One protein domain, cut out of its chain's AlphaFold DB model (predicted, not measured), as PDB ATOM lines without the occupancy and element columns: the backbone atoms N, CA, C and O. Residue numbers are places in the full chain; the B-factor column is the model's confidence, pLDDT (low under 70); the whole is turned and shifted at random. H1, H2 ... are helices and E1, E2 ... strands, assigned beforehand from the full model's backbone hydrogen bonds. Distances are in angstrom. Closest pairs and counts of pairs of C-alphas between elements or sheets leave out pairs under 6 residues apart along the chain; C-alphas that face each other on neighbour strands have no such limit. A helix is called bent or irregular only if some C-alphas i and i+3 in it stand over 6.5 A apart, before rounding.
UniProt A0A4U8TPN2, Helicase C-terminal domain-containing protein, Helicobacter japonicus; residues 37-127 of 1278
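Overview. This is residues 37 to 127 of the 1278 residues of the protein "Helicase C-terminal domain-containing protein" of Helicobacter japonicus (UniProt A0A4U8TPN2). Picture two small lobes, loosely joined: one holds the parallel strand pair E1 and E3, with H1 toward the same end, and the other holds the antiparallel pair E2 and E4, with H3 on the E4 side. The short helix H2 joins the two between E1 and E2, and the long stretch of residues 70 to 92 folds back from the second lobe through the middle to the first. The printed part has 91 residues, with three named helices and four named strands in the order H1, E1, H2, E2, E3, H3, E4; the class is mixed, helices and strands. It is only just loose, close to compact, with a radius of gyration of the C-alphas of 15.1 A, and it spans 44 by 35 by 20 A.

Arrangement. Look first at E1, residues 53 to 58, and E3, residues 93 to 98: they are parallel neighbours at 17 degrees, with N 58 and O 97 at 2.8 A and N 94 and O 53 at 2.9 A, within hydrogen-bond range. H1, residues 37 to 49, is apart from E3. Past E1 comes H2, residues 61 to 64; its closest C-alphas to E3 are those of Ala 61 and Tyr 98, 5.5 A apart. Next find E2, residues 66 to 69, and E4, residues 123 to 126, antiparallel neighbours at 158 degrees, with N 66 and O 126 at 2.9 A and N 126 and O 66 at 2.8 A. H3, residues 108 to 116, comes closest to E4 at the C-alphas of Ser 115 and Leu 123, 7.3 A apart, and is apart from E2. Every O i to N i+4 pair in H3 is within hydrogen-bond range, 7 of 9 are in H1, and H2 is too short for such a pair.

Along the chain. Find C-alpha 53 at (-16.031, -41.143, 9.743); from there E1 runs 13.0 A to Asn 58, and its parallel neighbour E3 runs 13.2 A from Ala 93 to Tyr 98. H1 begins at C-alpha 37 at (-6.332, -28.757, 0.414) and spans 20.5 A; it is irregular, with C-alphas 37 and 40 at 7.6 A. H2 spans 5.4 A, E2 10.2 A and H3 12.0 A. E4 spans 9.9 A and ends at C-alpha 126 at (2.974, -30.020, 16.093).

Size, cuts and confidence. The C-alphas of Phe 49 and Lys 109 are the two farthest apart, at 44.9 A. The printed part has no cut, and the link from E2 to E3, with 23 residues, is long. The mean pLDDT of the printed part is 74.1; look for values under 70 in residues 67 to 79 and 105 to 124.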
ATOM      1  N   GLN A  37      -5.800 -30.042   0.869       84.81
ATOM      2  CA  GLN A  37      -6.332 -28.757   0.414       84.81
ATOM      3  C   GLN A  37      -7.858 -28.768   0.266       84.81
ATOM      4  O   GLN A  37      -8.489 -27.726   0.400       84.81
ATOM      5  N   SER A  38      -8.454 -29.934   0.009       89.88
ATOM      6  CA  SER A  38      -9.904 -30.117  -0.121       89.88
ATOM      7  C   SER A  38     -10.567 -30.582   1.181       89.88
ATOM      8  O   SER A  38     -11.730 -30.989   1.159       89.88
ATOM      9  N   ILE A  39      -9.861 -30.548   2.319       88.94
ATOM     10  CA  ILE A  39     -10.383 -31.044   3.602       88.94
ATOM     11  C   ILE A  39     -11.644 -30.298   4.052       88.94
ATOM     12  O   ILE A  39     -12.530 -30.908   4.643       88.94
ATOM     13  N   ASP A  40     -11.779 -29.021   3.698       87.31
ATOM     14  CA  ASP A  40     -12.934 -28.198   4.068       87.31
ATOM     15  C   ASP A  40     -14.224 -28.691   3.421       87.31
ATOM     16  O   ASP A  40     -15.252 -28.777   4.087       87.31
ATOM     17  N   VAL A  41     -14.144 -29.153   2.172       90.31
ATOM     18  CA  VAL A  41     -15.276 -29.775   1.472       90.31
ATOM     19  C   VAL A  41     -15.710 -31.058   2.186       90.31
ATOM     20  O   VAL A  41     -16.899 -31.347   2.299       90.31
ATOM     21  N   VAL A  42     -14.752 -31.827   2.720       89.50
ATOM     22  CA  VAL A  42     -15.043 -33.043   3.497       89.50
ATOM     23  C   VAL A  42     -15.680 -32.688   4.842       89.50
ATOM     24  O   VAL A  42     -16.628 -33.354   5.255       89.50
ATOM     25  N   ILE A  43     -15.196 -31.637   5.508       88.94
ATOM     26  CA  ILE A  43     -15.759 -31.124   6.764       88.94
ATOM     27  C   ILE A  43     -17.201 -30.649   6.547       88.94
ATOM     28  O   ILE A  43     -18.093 -31.016   7.313       88.94
ATOM     29  N   GLU A  44     -17.459 -29.870   5.497       88.94
ATOM     30  CA  GLU A  44     -18.800 -29.399   5.138       88.94
ATOM     31  C   GLU A  44     -19.739 -30.556   4.804       88.94
ATOM     32  O   GLU A  44     -20.838 -30.636   5.358       88.94
ATOM     33  N   ALA A  45     -19.289 -31.507   3.981       87.94
ATOM     34  CA  ALA A  45     -20.052 -32.714   3.691       87.94
ATOM     35  C   ALA A  45     -20.379 -33.481   4.982       87.94
ATOM     36  O   ALA A  45     -21.526 -33.862   5.207       87.94
ATOM     37  N   GLN A  46     -19.409 -33.655   5.881       87.25
ATOM     38  CA  GLN A  46     -19.628 -34.346   7.148       87.25
ATOM     39  C   GLN A  46     -20.651 -33.623   8.041       87.25
ATOM     40  O   GLN A  46     -21.496 -34.280   8.655       87.25
ATOM     41  N   LYS A  47     -20.627 -32.283   8.077       86.75
ATOM     42  CA  LYS A  47     -21.629 -31.466   8.783       86.75
ATOM     43  C   LYS A  47     -23.029 -31.643   8.190       86.75
ATOM     44  O   LYS A  47     -23.985 -31.775   8.953       86.75
ATOM     45  N   LEU A  48     -23.147 -31.693   6.860       88.00
ATOM     46  CA  LEU A  48     -24.419 -31.909   6.160       88.00
ATOM     47  C   LEU A  48     -24.993 -33.307   6.431       88.00
ATOM     48  O   LEU A  48     -26.164 -33.439   6.781       88.00
ATOM     49  N   PHE A  49     -24.166 -34.347   6.320       82.75
ATOM     50  CA  PHE A  49     -24.595 -35.738   6.499       82.75
ATOM     51  C   PHE A  49     -24.666 -36.182   7.969       82.75
ATOM     52  O   PHE A  49     -25.109 -37.300   8.231       82.75
ATOM     53  N   LYS A  50     -24.202 -35.352   8.918       82.00
ATOM     54  CA  LYS A  50     -24.156 -35.615  10.372       82.00
ATOM     55  C   LYS A  50     -23.670 -37.027  10.727       82.00
ATOM     56  O   LYS A  50     -24.190 -37.670  11.636       82.00
ATOM     57  N   SER A  51     -22.678 -37.526   9.995       80.06
ATOM     58  CA  SER A  51     -22.175 -38.893  10.126       80.06
ATOM     59  C   SER A  51     -20.700 -38.897  10.514       80.06
ATOM     60  O   SER A  51     -19.897 -38.131   9.990       80.06
ATOM     61  N   GLN A  52     -20.330 -39.759  11.465       87.56
ATOM     62  CA  GLN A  52     -18.941 -39.905  11.901       87.56
ATOM     63  C   GLN A  52     -18.153 -40.772  10.912       87.56
ATOM     64  O   GLN A  52     -18.579 -41.874  10.555       87.56
ATOM     65  N   ILE A  53     -16.954 -40.324  10.533       89.88
ATOM     66  CA  ILE A  53     -16.031 -41.143   9.743       89.88
ATOM     67  C   ILE A  53     -15.427 -42.234  10.639       89.88
ATOM     68  O   ILE A  53     -14.880 -41.969  11.705       89.88
ATOM     69  N   LYS A  54     -15.498 -43.502  10.223       92.00
ATOM     70  CA  LYS A  54     -14.958 -44.609  11.036       92.00
ATOM     71  C   LYS A  54     -13.433 -44.572  11.144       92.00
ATOM     72  O   LYS A  54     -12.900 -44.829  12.217       92.00
ATOM     73  N   LEU A  55     -12.753 -44.281  10.039       92.44
ATOM     74  CA  LEU A  55     -11.299 -44.246   9.950       92.44
ATOM     75  C   LEU A  55     -10.873 -43.155   8.971       92.44
ATOM     76  O   LEU A  55     -11.350 -43.136   7.838       92.44
ATOM     77  N   ILE A  56      -9.954 -42.299   9.403       93.75
ATOM     78  CA  ILE A  56      -9.198 -41.404   8.525       93.75
ATOM     79  C   ILE A  56      -7.785 -41.957   8.400       93.75
ATOM     80  O   ILE A  56      -7.165 -42.304   9.405       93.75
ATOM     81  N   ILE A  57      -7.285 -42.023   7.170       94.50
ATOM     82  CA  ILE A  57      -5.892 -42.357   6.882       94.50
ATOM     83  C   ILE A  57      -5.218 -41.074   6.406       94.50
ATOM     84  O   ILE A  57      -5.606 -40.505   5.390       94.50
ATOM     85  N   ASN A  58      -4.244 -40.615   7.181       93.00
ATOM     86  CA  ASN A  58      -3.410 -39.462   6.890       93.00
ATOM     87  C   ASN A  58      -2.121 -39.957   6.240       93.00
ATOM     88  O   ASN A  58      -1.212 -40.391   6.949       93.00
ATOM     89  N   ASP A  59      -2.078 -39.936   4.912       90.38
ATOM     90  CA  ASP A  59      -0.869 -40.251   4.155       90.38
ATOM     91  C   ASP A  59       0.072 -39.039   4.107       90.38
ATOM     92  O   ASP A  59      -0.376 -37.894   4.153       90.38
ATOM     93  N   GLU A  60       1.379 -39.285   4.055       85.50
ATOM     94  CA  GLU A  60       2.418 -38.258   4.214       85.50
ATOM     95  C   GLU A  60       2.224 -37.376   5.463       85.50
ATOM     96  O   GLU A  60       2.380 -36.150   5.447       85.50
ATOM     97  N   ALA A  61       1.907 -38.024   6.590       89.50
ATOM     98  CA  ALA A  61       1.543 -37.372   7.849       89.50
ATOM     99  C   ALA A  61       2.603 -36.399   8.400       89.50
ATOM    100  O   ALA A  61       2.278 -35.509   9.182       89.50
ATOM    101  N   HIS A  62       3.865 -36.488   7.976       83.25
ATOM    102  CA  HIS A  62       4.892 -35.516   8.358       83.25
ATOM    103  C   HIS A  62       4.561 -34.078   7.915       83.25
ATOM    104  O   HIS A  62       5.060 -33.120   8.512       83.25
ATOM    105  N   ARG A  63       3.697 -33.911   6.901       81.56
ATOM    106  CA  ARG A  63       3.214 -32.606   6.425       81.56
ATOM    107  C   ARG A  63       2.217 -31.961   7.381       81.56
ATOM    108  O   ARG A  63       2.043 -30.745   7.337       81.56
ATOM    109  N   THR A  64       1.591 -32.748   8.254       85.62
ATOM    110  CA  THR A  64       0.647 -32.255   9.267       85.62
ATOM    111  C   THR A  64       1.370 -31.753  10.531       85.62
ATOM    112  O   THR A  64       0.770 -31.082  11.365       85.62
ATOM    113  N   ALA A  65       2.686 -31.990  10.637       80.06
ATOM    114  CA  ALA A  65       3.568 -31.493  11.693       80.06
ATOM    115  C   ALA A  65       4.290 -30.183  11.295       80.06
ATOM    116  O   ALA A  65       4.706 -29.987  10.149       80.06
ATOM    117  N   GLY A  66       4.507 -29.264  12.241       75.38
ATOM    118  CA  GLY A  66       5.002 -27.913  11.941       75.38
ATOM    119  C   GLY A  66       4.655 -26.861  12.992       75.38
ATOM    120  O   GLY A  66       4.067 -27.171  14.022       75.38
ATOM    121  N   VAL A  67       5.015 -25.604  12.719       68.69
ATOM    122  CA  VAL A  67       4.728 -24.448  13.588       68.69
ATOM    123  C   VAL A  67       3.549 -23.649  13.027       68.69
ATOM    124  O   VAL A  67       3.554 -23.310  11.843       68.69
ATOM    125  N   GLN A  68       2.576 -23.306  13.870       65.75
ATOM    126  CA  GLN A  68       1.463 -22.402  13.559       65.75
ATOM    127  C   GLN A  68       1.733 -21.002  14.136       65.75
ATOM    128  O   GLN A  68       2.157 -20.887  15.283       65.75
ATOM    129  N   LYS A  69       1.480 -19.937  13.357       52.81
ATOM    130  CA  LYS A  69       1.504 -18.544  13.843       52.81
ATOM    131  C   LYS A  69       0.132 -18.172  14.418       52.81
ATOM    132  O   LYS A  69      -0.825 -18.177  13.647       52.81
ATOM    133  N   LEU A  70       0.041 -17.832  15.709       52.56
ATOM    134  CA  LEU A  70      -1.134 -17.147  16.271       52.56
ATOM    135  C   LEU A  70      -1.033 -15.638  15.984       52.56
ATOM    136  O   LEU A  70       0.069 -15.122  15.744       52.56
ATOM    137  N   ASP A  71      -2.167 -14.943  15.907       48.78
ATOM    138  CA  ASP A  71      -2.177 -13.488  15.754       48.78
ATOM    139  C   ASP A  71      -2.101 -12.765  17.110       48.78
ATOM    140  O   ASP A  71      -1.958 -13.381  18.166       48.78
ATOM    141  N   SER A  72      -2.063 -11.433  17.057       44.75
ATOM    142  CA  SER A  72      -1.764 -10.535  18.179       44.75
ATOM    143  C   SER A  72      -2.801 -10.529  19.309       44.75
ATOM    144  O   SER A  72      -2.545  -9.889  20.325       44.75
ATOM    145  N   GLU A  73      -3.926 -11.231  19.158       47.88
ATOM    146  CA  GLU A  73      -4.992 -11.322  20.168       47.88
ATOM    147  C   GLU A  73      -5.101 -12.718  20.808       47.88
ATOM    148  O   GLU A  73      -5.943 -12.930  21.676       47.88
ATOM    149  N   GLY A  74      -4.238 -13.674  20.431       52.03
ATOM    150  CA  GLY A  74      -4.257 -15.037  20.985       52.03
ATOM    151  C   GLY A  74      -5.415 -15.910  20.477       52.03
ATOM    152  O   GLY A  74      -5.566 -17.050  20.918       52.03
ATOM    153  N   GLU A  75      -6.204 -15.412  19.524       47.44
ATOM    154  CA  GLU A  75      -7.309 -16.137  18.899       47.44
ATOM    155  C   GLU A  75      -6.828 -16.955  17.687       47.44
ATOM    156  O   GLU A  75      -5.903 -16.603  16.945       47.44
ATOM    157  N   LYS A  76      -7.448 -18.124  17.496       50.94
ATOM    158  CA  LYS A  76      -7.088 -19.073  16.434       50.94
ATOM    159  C   LYS A  76      -7.420 -18.469  15.062       50.94
ATOM    160  O   LYS A  76      -8.577 -18.505  14.652       50.94
ATOM    161  N   ARG A  77      -6.430 -18.044  14.266       47.97
ATOM    162  CA  ARG A  77      -6.631 -18.050  12.802       47.97
ATOM    163  C   ARG A  77      -6.740 -19.481  12.301       47.97
ATOM    164  O   ARG A  77      -6.063 -20.372  12.818       47.97
ATOM    165  N   ASP A  78      -7.575 -19.636  11.272       55.69
ATOM    166  CA  ASP A  78      -7.780 -20.822  10.443       55.69
ATOM    167  C   ASP A  78      -6.626 -21.821  10.553       55.69
ATOM    168  O   ASP A  78      -5.523 -21.585  10.049       55.69
ATOM    169  N   ILE A  79      -6.886 -22.945  11.231       62.16
ATOM    170  CA  ILE A  79      -5.949 -24.068  11.321       62.16
ATOM    171  C   ILE A  79      -5.453 -24.358   9.903       62.16
ATOM    172  O   ILE A  79      -6.261 -24.398   8.969       62.16
ATOM    173  N   SER A  80      -4.139 -24.523   9.714       72.62
ATOM    174  CA  SER A  80      -3.601 -24.865   8.395       72.62
ATOM    175  C   SER A  80      -4.349 -26.077   7.845       72.62
ATOM    176  O   SER A  80      -4.636 -27.008   8.596       72.62
ATOM    177  N   VAL A  81      -4.641 -26.106   6.543       77.19
ATOM    178  CA  VAL A  81      -5.313 -27.251   5.899       77.19
ATOM    179  C   VAL A  81      -4.640 -28.594   6.228       77.19
ATOM    180  O   VAL A  81      -5.313 -29.608   6.378       77.19
ATOM    181  N   TRP A  82      -3.323 -28.584   6.462       81.31
ATOM    182  CA  TRP A  82      -2.539 -29.749   6.885       81.31
ATOM    183  C   TRP A  82      -2.804 -30.190   8.331       81.31
ATOM    184  O   TRP A  82      -2.722 -31.372   8.632       81.31
ATOM    185  N   GLN A  83      -3.130 -29.261   9.229       85.44
ATOM    186  CA  GLN A  83      -3.296 -29.497  10.668       85.44
ATOM    187  C   GLN A  83      -4.762 -29.729  11.072       85.44
ATOM    188  O   GLN A  83      -5.018 -30.297  12.132       85.44
ATOM    189  N   ARG A  84      -5.736 -29.354  10.224       85.50
ATOM    190  CA  ARG A  84      -7.185 -29.547  10.472       85.50
ATOM    191  C   ARG A  84      -7.550 -31.005  10.741       85.50
ATOM    192  O   ARG A  84      -8.464 -31.277  11.511       85.50
ATOM    193  N   THR A  85      -6.792 -31.939  10.168       87.50
ATOM    194  CA  THR A  85      -6.972 -33.380  10.389       87.50
ATOM    195  C   THR A  85      -6.747 -33.815  11.840       87.50
ATOM    196  O   THR A  85      -7.152 -34.914  12.189       87.50
ATOM    197  N   HIS A  86      -6.112 -32.999  12.693       88.06
ATOM    198  CA  HIS A  86      -5.884 -33.318  14.108       88.06
ATOM    199  C   HIS A  86      -7.057 -32.927  15.010       88.06
ATOM    200  O   HIS A  86      -7.217 -33.499  16.087       88.06
ATOM    201  N   ASP A  87      -7.948 -32.045  14.563       86.19
ATOM    202  CA  ASP A  87      -9.058 -31.570  15.384       86.19
ATOM    203  C   ASP A  87     -10.311 -32.422  15.144       86.19
ATOM    204  O   ASP A  87     -10.845 -32.490  14.035       86.19
ATOM    205  N   ASN A  88     -10.766 -33.137  16.173       87.44
ATOM    206  CA  ASN A  88     -11.959 -33.977  16.070       87.44
ATOM    207  C   ASN A  88     -13.265 -33.166  16.109       87.44
ATOM    208  O   ASN A  88     -14.299 -33.673  15.680       87.44
ATOM    209  N   ALA A  89     -13.224 -31.916  16.587       84.94
ATOM    210  CA  ALA A  89     -14.357 -30.998  16.520       84.94
ATOM    211  C   ALA A  89     -14.582 -30.479  15.091       84.94
ATOM    212  O   ALA A  89     -15.722 -30.213  14.710       84.94
ATOM    213  N   LEU A  90     -13.516 -30.369  14.287       85.44
ATOM    214  CA  LEU A  90     -13.614 -30.003  12.871       85.44
ATOM    215  C   LEU A  90     -13.958 -31.198  11.981       85.44
ATOM    216  O   LEU A  90     -14.857 -31.095  11.151       85.44
ATOM    217  N   LEU A  91     -13.251 -32.317  12.149       88.88
ATOM    218  CA  LEU A  91     -13.406 -33.505  11.315       88.88
ATOM    219  C   LEU A  91     -13.586 -34.744  12.193       88.88
ATOM    220  O   LEU A  91     -12.619 -35.415  12.557       88.88
ATOM    221  N   ASN A  92     -14.835 -35.057  12.529       90.19
ATOM    222  CA  ASN A  92     -15.183 -36.112  13.470       90.19
ATOM    223  C   ASN A  92     -14.864 -37.500  12.895       90.19
ATOM    224  O   ASN A  92     -15.456 -37.946  11.903       90.19
ATOM    225  N   ALA A  93     -13.946 -38.203  13.553       92.25
ATOM    226  CA  ALA A  93     -13.604 -39.578  13.253       92.25
ATOM    227  C   ALA A  93     -13.479 -40.436  14.515       92.25
ATOM    228  O   ALA A  93     -13.108 -39.956  15.585       92.25
ATOM    229  N   ARG A  94     -13.764 -41.735  14.375       92.62
ATOM    230  CA  ARG A  94     -13.564 -42.714  15.454       92.62
ATOM    231  C   ARG A  94     -12.097 -43.123  15.594       92.62
ATOM    232  O   ARG A  94     -11.619 -43.287  16.709       92.62
ATOM    233  N   PHE A  95     -11.398 -43.290  14.472       92.50
ATOM    234  CA  PHE A  95      -9.981 -43.644  14.429       92.50
ATOM    235  C   PHE A  95      -9.237 -42.796  13.398       92.50
ATOM    236  O   PHE A  95      -9.791 -42.435  12.356       92.50
ATOM    237  N   ARG A  96      -7.961 -42.523  13.673       93.62
ATOM    238  CA  ARG A  96      -7.034 -41.874  12.746       93.62
ATOM    239  C   ARG A  96      -5.751 -42.689  12.678       93.62
ATOM    240  O   ARG A  96      -5.198 -43.040  13.714       93.62
ATOM    241  N   LEU A  97      -5.317 -42.999  11.465       94.38
ATOM    242  CA  LEU A  97      -4.055 -43.668  11.187       94.38
ATOM    243  C   LEU A  97      -3.148 -42.685  10.456       94.38
ATOM    244  O   LEU A  97      -3.555 -42.120   9.444       94.38
ATOM    245  N   TYR A  98      -1.939 -42.484  10.966       93.75
ATOM    246  CA  TYR A  98      -0.934 -41.620  10.357       93.75
ATOM    247  C   TYR A  98       0.132 -42.493   9.705       93.75
ATOM    248  O   TYR A  98       0.714 -43.352  10.361       93.75
ATOM    249  N   LEU A  99       0.357 -42.287   8.411       92.06
ATOM    250  CA  LEU A  99       1.336 -43.015   7.617       92.06
ATOM    251  C   LEU A  99       2.395 -42.029   7.138       92.06
ATOM    252  O   LEU A  99       2.080 -40.977   6.586       92.06
ATOM    253  N   THR A 100       3.664 -42.346   7.372       86.00
ATOM    254  CA  THR A 100       4.767 -41.598   6.774       86.00
ATOM    255  C   THR A 100       6.051 -42.412   6.782       86.00
ATOM    256  O   THR A 100       6.271 -43.216   7.684       86.00
ATOM    257  N   ALA A 101       6.913 -42.169   5.795       77.56
ATOM    258  CA  ALA A 101       8.279 -42.676   5.799       77.56
ATOM    259  C   ALA A 101       9.239 -41.781   6.605       77.56
ATOM    260  O   ALA A 101      10.273 -42.260   7.050       77.56
ATOM    261  N   THR A 102       8.916 -40.495   6.797       74.38
ATOM    262  CA  THR A 102       9.836 -39.465   7.315       74.38
ATOM    263  C   THR A 102       9.202 -38.661   8.455       74.38
ATOM    264  O   THR A 102       8.791 -37.516   8.241       74.38
ATOM    265  N   PRO A 103       9.074 -39.225   9.670       75.94
ATOM    266  CA  PRO A 103       8.405 -38.545  10.771       75.94
ATOM    267  C   PRO A 103       9.128 -37.249  11.159       75.94
ATOM    268  O   PRO A 103      10.355 -37.196  11.253       75.94
ATOM    269  N   ARG A 104       8.365 -36.178  11.409       71.19
ATOM    270  CA  ARG A 104       8.915 -34.860  11.753       71.19
ATOM    271  C   ARG A 104       8.914 -34.653  13.269       71.19
ATOM    272  O   ARG A 104       7.875 -34.354  13.859       71.19
ATOM    273  N   ILE A 105      10.089 -34.805  13.881       65.75
ATOM    274  CA  ILE A 105      10.303 -34.727  15.336       65.75
ATOM    275  C   ILE A 105      11.263 -33.573  15.657       65.75
ATOM    276  O   ILE A 105      12.293 -33.410  15.003       65.75
ATOM    277  N   TYR A 106      10.939 -32.765  16.671       60.91
ATOM    278  CA  TYR A 106      11.759 -31.619  17.088       60.91
ATOM    279  C   TYR A 106      12.512 -31.895  18.397       60.91
ATOM    280  O   TYR A 106      11.935 -32.386  19.367       60.91
ATOM    281  N   SER A 107      13.793 -31.517  18.461       51.56
ATOM    282  CA  SER A 107      14.608 -31.666  19.677       51.56
ATOM    283  C   SER A 107      14.190 -30.685  20.786       51.56
ATOM    284  O   SER A 107      13.673 -29.610  20.475       51.56
ATOM    285  N   PRO A 108      14.461 -30.965  22.077       50.62
ATOM    286  CA  PRO A 108      14.121 -30.060  23.181       50.62
ATOM    287  C   PRO A 108      14.726 -28.656  23.035       50.62
ATOM    288  O   PRO A 108      14.033 -27.670  23.248       50.62
ATOM    289  N   LYS A 109      15.980 -28.545  22.571       47.53
ATOM    290  CA  LYS A 109      16.626 -27.250  22.276       47.53
ATOM    291  C   LYS A 109      15.984 -26.529  21.091       47.53
ATOM    292  O   LYS A 109      15.922 -25.305  21.097       47.53
ATOM    293  N   ALA A 110      15.507 -27.255  20.075       54.31
ATOM    294  CA  ALA A 110      14.752 -26.657  18.976       54.31
ATOM    295  C   ALA A 110      13.367 -26.198  19.451       54.31
ATOM    296  O   ALA A 110      12.967 -25.090  19.114       54.31
ATOM    297  N   LYS A 111      12.686 -26.991  20.292       60.41
ATOM    298  CA  LYS A 111      11.435 -26.626  20.975       60.41
ATOM    299  C   LYS A 111      11.636 -25.350  21.814       60.41
ATOM    300  O   LYS A 111      10.851 -24.419  21.692       60.41
ATOM    301  N   GLU A 112      12.739 -25.257  22.562       57.00
ATOM    302  CA  GLU A 112      13.100 -24.098  23.396       57.00
ATOM    303  C   GLU A 112      13.578 -22.874  22.585       57.00
ATOM    304  O   GLU A 112      13.304 -21.728  22.926       57.00
ATOM    305  N   GLY A 113      14.298 -23.081  21.481       55.50
ATOM    306  CA  GLY A 113      14.732 -22.008  20.581       55.50
ATOM    307  C   GLY A 113      13.579 -21.432  19.755       55.50
ATOM    308  O   GLY A 113      13.521 -20.223  19.524       55.50
ATOM    309  N   LEU A 114      12.640 -22.288  19.344       55.75
ATOM    310  CA  LEU A 114      11.386 -21.895  18.702       55.75
ATOM    311  C   LEU A 114      10.459 -21.189  19.700       55.75
ATOM    312  O   LEU A 114       9.847 -20.199  19.314       55.75
ATOM    313  N   SER A 115      10.428 -21.609  20.973       52.25
ATOM    314  CA  SER A 115       9.683 -20.908  22.029       52.25
ATOM    315  C   SER A 115      10.337 -19.582  22.452       52.25
ATOM    316  O   SER A 115       9.636 -18.612  22.711       52.25
ATOM    317  N   LYS A 116      11.673 -19.465  22.425       52.62
ATOM    318  CA  LYS A 116      12.384 -18.186  22.639       52.62
ATOM    319  C   LYS A 116      12.164 -17.187  21.502       52.62
ATOM    320  O   LYS A 116      11.934 -16.013  21.770       52.62
ATOM    321  N   LYS A 117      12.153 -17.634  20.237       52.22
ATOM    322  CA  LYS A 117      11.728 -16.803  19.085       52.22
ATOM    323  C   LYS A 117      10.246 -16.397  19.147       52.22
ATOM    324  O   LYS A 117       9.848 -15.493  18.418       52.22
ATOM    325  N   ALA A 118       9.460 -17.059  19.995       48.28
ATOM    326  CA  ALA A 118       8.043 -16.811  20.229       48.28
ATOM    327  C   ALA A 118       7.769 -15.826  21.383       48.28
ATOM    328  O   ALA A 118       6.604 -15.580  21.678       48.28
ATOM    329  N   GLN A 119       8.792 -15.231  22.025       42.59
ATOM    330  CA  GLN A 119       8.595 -14.148  23.003       42.59
ATOM    331  C   GLN A 119       7.963 -12.920  22.317       42.59
ATOM    332  O   GLN A 119       8.655 -12.029  21.832       42.59
ATOM    333  N   GLY A 120       6.629 -12.932  22.226       48.31
ATOM    334  CA  GLY A 120       5.775 -11.923  21.597       48.31
ATOM    335  C   GLY A 120       4.680 -12.465  20.659       48.31
ATOM    336  O   GLY A 120       3.827 -11.684  20.251       48.31
ATOM    337  N   LYS A 121       4.677 -13.758  20.292       45.91
ATOM    338  CA  LYS A 121       3.612 -14.406  19.491       45.91
ATOM    339  C   LYS A 121       3.467 -15.857  19.936       45.91
ATOM    340  O   LYS A 121       4.411 -16.615  19.739       45.91
ATOM    341  N   ASP A 122       2.323 -16.255  20.483       48.88
ATOM    342  CA  ASP A 122       2.078 -17.659  20.822       48.88
ATOM    343  C   ASP A 122       2.208 -18.523  19.547       48.88
ATOM    344  O   ASP A 122       1.582 -18.274  18.516       48.88
ATOM    345  N   LEU A 123       3.088 -19.523  19.563       57.12
ATOM    346  CA  LEU A 123       3.287 -20.454  18.447       57.12
ATOM    347  C   LEU A 123       2.922 -21.861  18.926       57.12
ATOM    348  O   LEU A 123       3.547 -22.366  19.858       57.12
ATOM    349  N   MET A 124       1.957 -22.523  18.278       57.69
ATOM    350  CA  MET A 124       1.699 -23.952  18.509       57.69
ATOM    351  C   MET A 124       2.623 -24.807  17.638       57.69
ATOM    352  O   MET A 124       2.724 -24.597  16.426       57.69
ATOM    353  N   LEU A 125       3.299 -25.779  18.256       72.12
ATOM    354  CA  LEU A 125       4.208 -26.716  17.596       72.12
ATOM    355  C   LEU A 125       3.586 -28.116  17.550       72.12
ATOM    356  O   LEU A 125       3.348 -28.722  18.588       72.12
ATOM    357  N   PHE A 126       3.417 -28.650  16.345       73.69
ATOM    358  CA  PHE A 126       2.974 -30.020  16.093       73.69
ATOM    359  C   PHE A 126       4.193 -30.886  15.778       73.69
ATOM    360  O   PHE A 126       4.886 -30.644  14.787       73.69
ATOM    361  N   SER A 127       4.459 -31.884  16.617       80.44
ATOM    362  CA  SER A 127       5.589 -32.808  16.500       80.44
ATOM    363  C   SER A 127       5.071 -34.243  16.566       80.44
ATOM    364  O   SER A 127       4.187 -34.531  17.368       80.44
TER     365      SER A 127